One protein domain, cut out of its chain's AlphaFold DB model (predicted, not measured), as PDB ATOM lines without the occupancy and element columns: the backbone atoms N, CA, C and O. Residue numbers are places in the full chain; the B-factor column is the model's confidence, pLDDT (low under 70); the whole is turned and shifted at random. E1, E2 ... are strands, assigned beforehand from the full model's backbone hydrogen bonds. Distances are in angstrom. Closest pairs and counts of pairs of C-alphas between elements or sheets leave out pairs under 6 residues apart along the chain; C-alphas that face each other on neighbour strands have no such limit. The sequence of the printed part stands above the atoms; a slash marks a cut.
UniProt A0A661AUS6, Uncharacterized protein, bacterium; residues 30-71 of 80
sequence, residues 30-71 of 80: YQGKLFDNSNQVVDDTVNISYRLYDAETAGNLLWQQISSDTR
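What this domain is: This is residues 30 to 71 of the 80 residues of an uncharacterized protein of bacterium (UniProt A0A661AUS6). A single long, bowed hairpin of two strands, E1 and E2, makes the length of the model, and before it residues 30 to 45, with no named element, form a loop that goes out and folds back near one end of the hairpin. The turn of residues 54 to 60 closes the other end. The printed part has 42 residues with no named helix and two named strands, E1 then E2, in an antiparallel sheet of order E1 - E2. The class is all strand, though under half of the residues, 18 of 42, are in named elements. The whole is loose, with a radius of gyration of the C-alphas of 13.0 A, and its C-alphas span 32 by 23 by 15 A.

Where its parts are: The printed part begins with C-alpha 30 at (314.928, 182.154, 377.588). After residues 30 to 45, E1 runs from Val 46 to Tyr 53, 22.7 A long, with C-alpha 46 at (298.970, 184.534, 376.539). E2 follows from Leu 61 to Thr 70, 22.4 A long, and ends with C-alpha 70 at (302.549, 181.327, 380.311).

How they stand to each other: E1 and E2 are a hairpin of antiparallel neighbour strands, with 168 degrees between their N-to-C directions. Their link, residues 54 to 60, is short. Among the C-alphas that face each other are 51 and 64, 4.5 A apart. N 50 and O 65, at 2.9 A, and N 67 and O 48, at 2.9 A, are within hydrogen-bond range.

The domain as a whole: The two C-alphas farthest apart are those of Asp 43 and Ala 58, at 32.6 A. The C-alphas of residues 30 to 45 lie 9 to 18 A from the mean of all C-alphas. The printed part has no cut. Its mean pLDDT is 87.2, with residues 68 to 71 under 70, of which 68 to 70 belong to E2.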
ATOM      1  N   TYR A  30     315.241 180.829 378.114       82.44
ATOM      2  CA  TYR A  30     314.928 182.154 377.588       82.44
ATOM      3  C   TYR A  30     314.405 183.055 378.711       82.44
ATOM      4  O   TYR A  30     313.699 182.600 379.609       82.44
ATOM      5  N   GLN A  31     314.763 184.340 378.672       84.44
ATOM      6  CA  GLN A  31     314.279 185.369 379.597       84.44
ATOM      7  C   GLN A  31     313.920 186.620 378.795       84.44
ATOM      8  O   GLN A  31     314.639 186.986 377.866       84.44
ATOM      9  N   GLY A  32     312.816 187.280 379.142       82.62
ATOM     10  CA  GLY A  32     312.368 188.480 378.444       82.62
ATOM     11  C   GLY A  32     311.053 189.028 378.986       82.62
ATOM     12  O   GLY A  32     310.434 188.436 379.868       82.62
ATOM     13  N   LYS A  33     310.638 190.175 378.444       85.50
ATOM     14  CA  LYS A  33     309.324 190.783 378.675       85.50
ATOM     15  C   LYS A  33     308.636 190.954 377.329       85.50
ATOM     16  O   LYS A  33     309.281 191.364 376.366       85.50
ATOM     17  N   LEU A  34     307.349 190.641 377.274       86.31
ATOM     18  CA  LEU A  34     306.539 190.858 376.085       86.31
ATOM     19  C   LEU A  34     305.999 192.290 376.114       86.31
ATOM     20  O   LEU A  34     305.428 192.708 377.121       86.31
ATOM     21  N   PHE A  35     306.196 193.028 375.025       90.38
ATOM     22  CA  PHE A  35     305.652 194.370 374.839       90.38
ATOM     23  C   PHE A  35     304.682 194.381 373.659       90.38
ATOM     24  O   PHE A  35     304.857 193.620 372.707       90.38
ATOM     25  N   ASP A  36     303.671 195.237 373.731       90.19
ATOM     26  CA  ASP A  36     302.744 195.487 372.634       90.19
ATOM     27  C   ASP A  36     303.262 196.573 371.668       90.19
ATOM     28  O   ASP A  36     304.332 197.158 371.848       90.19
ATOM     29  N   ASN A  37     302.470 196.873 370.635       94.75
ATOM     30  CA  ASN A  37     302.802 197.897 369.637       94.75
ATOM     31  C   ASN A  37     302.847 199.326 370.211       94.75
ATOM     32  O   ASN A  37     303.398 200.220 369.573       94.75
ATOM     33  N   SER A  38     302.273 199.548 371.396       96.19
ATOM     34  CA  SER A  38     302.319 200.816 372.134       96.19
ATOM     35  C   SER A  38     303.494 200.860 373.119       96.19
ATOM     36  O   SER A  38     303.575 201.763 373.960       96.19
ATOM     37  N   ASN A  39     304.398 199.880 373.034       92.81
ATOM     38  CA  ASN A  39     305.554 199.719 373.902       92.81
ATOM     39  C   ASN A  39     305.173 199.552 375.390       92.81
ATOM     40  O   ASN A  39     305.959 199.894 376.278       92.81
ATOM     41  N   GLN A  40     303.969 199.038 375.667       93.12
ATOM     42  CA  GLN A  40     303.497 198.680 377.004       93.12
ATOM     43  C   GLN A  40     303.761 197.203 377.279       93.12
ATOM     44  O   GLN A  40     303.717 196.380 376.369       93.12
ATOM     45  N   VAL A  41     304.049 196.858 378.535       89.56
ATOM     46  CA  VAL A  41     304.230 195.455 378.929       89.56
ATOM     47  C   VAL A  41     302.895 194.732 378.790       89.56
ATOM     48  O   VAL A  41     301.887 195.186 379.329       89.56
ATOM     49  N   VAL A  42     302.896 193.591 378.103       88.50
ATOM     50  CA  VAL A  42     301.735 192.704 378.063       88.50
ATOM     51  C   VAL A  42     301.576 192.069 379.440       88.50
ATOM     52  O   VAL A  42     302.370 191.219 379.840       88.50
ATOM     53  N   ASP A  43     300.548 192.509 380.163       84.81
ATOM     54  CA  ASP A  43     300.158 192.000 381.479       84.81
ATOM     55  C   ASP A  43     298.883 191.149 381.371       84.81
ATOM     56  O   ASP A  43     297.857 191.416 381.998       84.81
ATOM     57  N   ASP A  44     298.927 190.109 380.542       81.56
ATOM     58  CA  ASP A  44     297.846 189.132 380.406       81.56
ATOM     59  C   ASP A  44     298.411 187.721 380.202       81.56
ATOM     60  O   ASP A  44     299.582 187.549 379.853       81.56
ATOM     61  N   THR A  45     297.588 186.703 380.441       82.19
ATOM     62  CA  THR A  45     297.928 185.313 380.137       82.19
ATOM     63  C   THR A  45     297.805 185.093 378.634       82.19
ATOM     64  O   THR A  45     296.721 185.199 378.062       82.19
ATOM     65  N   VAL A  46     298.918 184.748 377.989       83.75
ATOM     66  CA  VAL A  46     298.970 184.534 376.539       83.75
ATOM     67  C   VAL A  46     299.643 183.211 376.184       83.75
ATOM     68  O   VAL A  46     300.567 182.742 376.856       83.75
ATOM     69  N   ASN A  47     299.195 182.618 375.078       85.88
ATOM     70  CA  ASN A  47     299.858 181.460 374.487       85.88
ATOM     71  C   ASN A  47     301.112 181.917 373.744       85.88
ATOM     72  O   ASN A  47     301.034 182.792 372.879       85.88
ATOM     73  N   ILE A  48     302.253 181.292 374.036       84.50
ATOM     74  CA  ILE A  48     303.525 181.608 373.376       84.50
ATOM     75  C   ILE A  48     304.027 180.378 372.622       84.50
ATOM     76  O   ILE A  48     304.042 179.266 373.153       84.50
ATOM     77  N   SER A  49     304.462 180.576 371.373       88.69
ATOM     78  CA  SER A  49     305.175 179.557 370.602       88.69
ATOM     79  C   SER A  49     306.569 180.048 370.239       88.69
ATOM     80  O   SER A  49     306.720 181.100 369.621       88.69
ATOM     81  N   TYR A  50     307.573 179.250 370.591       88.00
ATOM     82  CA  TYR A  50     308.968 179.478 370.238       88.00
ATOM     83  C   TYR A  50     309.345 178.578 369.065       88.00
ATOM     84  O   TYR A  50     308.954 177.408 369.040       88.00
ATOM     85  N   ARG A  51     310.093 179.112 368.096       91.44
ATOM     86  CA  ARG A  51     310.594 178.374 366.930       91.44
ATOM     87  C   ARG A  51     312.031 178.777 366.637       91.44
ATOM     88  O   ARG A  51     312.351 179.961 366.707       91.44
ATOM     89  N   LEU A  52     312.865 177.799 366.301       92.00
ATOM     90  CA  LEU A  52     314.254 178.002 365.898       92.00
ATOM     91  C   LEU A  52     314.448 177.510 364.464       92.00
ATOM     92  O   LEU A  52     314.041 176.394 364.141       92.00
ATOM     93  N   TYR A  53     315.087 178.338 363.640       96.00
ATOM     94  CA  TYR A  53     315.387 178.061 362.236       96.00
ATOM     95  C   TYR A  53     316.897 178.127 361.984       96.00
ATOM     96  O   TYR A  53     317.621 178.756 362.754       96.00
ATOM     97  N   ASP A  54     317.364 177.487 360.912       96.44
ATOM     98  CA  ASP A  54     318.776 177.483 360.494       96.44
ATOM     99  C   ASP A  54     319.175 178.653 359.569       96.44
ATOM    100  O   ASP A  54     320.362 178.831 359.294       96.44
ATOM    101  N   ALA A  55     318.217 179.467 359.114       97.50
ATOM    102  CA  ALA A  55     318.455 180.634 358.266       97.50
ATOM    103  C   ALA A  55     317.445 181.762 358.539       97.50
ATOM    104  O   ALA A  55     316.311 181.510 358.948       97.50
ATOM    105  N   GLU A  56     317.850 183.010 358.272       96.00
ATOM    106  CA  GLU A  56     317.022 184.214 358.477       96.00
ATOM    107  C   GLU A  56     315.763 184.233 357.600       96.00
ATOM    108  O   GLU A  56     314.708 184.705 358.019       96.00
ATOM    109  N   THR A  57     315.865 183.712 356.374       96.94
ATOM    110  CA  THR A  57     314.743 183.580 355.441       96.94
ATOM    111  C   THR A  57     314.745 182.181 354.834       96.94
ATOM    112  O   THR A  57     315.805 181.629 354.550       96.94
ATOM    113  N   ALA A  58     313.555 181.596 354.663       94.62
ATOM    114  CA  ALA A  58     313.352 180.263 354.080       94.62
ATOM    115  C   ALA A  58     314.151 179.105 354.734       94.62
ATOM    116  O   ALA A  58     314.395 178.091 354.082       94.62
ATOM    117  N   GLY A  59     314.540 179.235 356.008       96.31
ATOM    118  CA  GLY A  59     315.238 178.185 356.756       96.31
ATOM    119  C   GLY A  59     314.347 177.013 357.181       96.31
ATOM    120  O   GLY A  59     313.117 177.104 357.205       96.31
ATOM    121  N   ASN A  60     314.980 175.911 357.574       97.44
ATOM    122  CA  ASN A  60     314.324 174.727 358.116       97.44
ATOM    123  C   ASN A  60     314.017 174.906 359.604       97.44
ATOM    124  O   ASN A  60     314.833 175.431 360.362       97.44
ATOM    125  N   LEU A  61     312.851 174.425 360.043       94.69
ATOM    126  CA  LEU A  61     312.499 174.381 361.461       94.69
ATOM    127  C   LEU A  61     313.368 173.335 362.173       94.69
ATOM    128  O   LEU A  61     313.231 172.139 361.922       94.69
ATOM    129  N   LEU A  62     314.219 173.783 363.092       91.75
ATOM    130  CA  LEU A  62     315.078 172.917 363.903       91.75
ATOM    131  C   LEU A  62     314.411 172.507 365.218       91.75
ATOM    132  O   LEU A  62     314.627 171.402 365.714       91.75
ATOM    133  N   TRP A  63     313.617 173.405 365.809       90.44
ATOM    134  CA  TRP A  63     312.993 173.188 367.113       90.44
ATOM    135  C   TRP A  63     311.741 174.048 367.294       90.44
ATOM    136  O   TRP A  63     311.677 175.179 366.806       90.44
ATOM    137  N   GLN A  64     310.761 173.522 368.032       91.31
ATOM    138  CA  GLN A  64     309.552 174.243 368.414       91.31
ATOM    139  C   GLN A  64     309.111 173.875 369.833       91.31
ATOM    140  O   GLN A  64     309.137 172.707 370.217       91.31
ATOM    141  N   GLN A  65     308.605 174.871 370.561       87.38
ATOM    142  CA  GLN A  65     307.856 174.687 371.801       87.38
ATOM    143  C   GLN A  65     306.555 175.487 371.757       87.38
ATOM    144  O   GLN A  65     306.509 176.609 371.246       87.38
ATOM    145  N   ILE A  66     305.494 174.892 372.296       85.19
ATOM    146  CA  ILE A  66     304.198 175.537 372.500       85.19
ATOM    147  C   ILE A  66     303.951 175.562 374.005       85.19
ATOM    148  O   ILE A  66     303.898 174.512 374.641       85.19
ATOM    149  N   SER A  67     303.819 176.759 374.565       78.62
ATOM    150  CA  SER A  67     303.521 176.983 375.975       78.62
ATOM    151  C   SER A  67     302.105 177.542 376.083       78.62
ATOM    152  O   SER A  67     301.850 178.693 375.729       78.62
ATOM    153  N   SER A  68     301.181 176.697 376.542       65.94
ATOM    154  CA  SER A  68     299.753 177.008 376.710       65.94
ATOM    155  C   SER A  68     299.395 177.530 378.107       65.94
ATOM    156  O   SER A  68     298.220 177.608 378.444       65.94
ATOM    157  N   ASP A  69     300.399 177.834 378.934       62.22
ATOM    158  CA  ASP A  69     300.230 178.278 380.323       62.22
ATOM    159  C   ASP A  69     301.361 179.240 380.723       62.22
ATOM    160  O   ASP A  69     302.122 179.006 381.663       62.22
ATOM    161  N   THR A  70     301.567 180.302 379.934       61.91
ATOM    162  CA  THR A  70     302.549 181.327 380.311       61.91
ATOM    163  C   THR A  70     301.961 182.160 381.444       61.91
ATOM    164  O   THR A  70     301.211 183.108 381.217       61.91
ATOM    165  N   ARG A  71     302.281 181.767 382.677       63.03
ATOM    166  CA  ARG A  71     301.833 182.437 383.899       63.03
ATOM    167  C   ARG A  71     302.520 183.785 384.066       63.03
ATOM    168  O   ARG A  71     303.680 183.965 383.688       63.03
TER     169      ARG A  71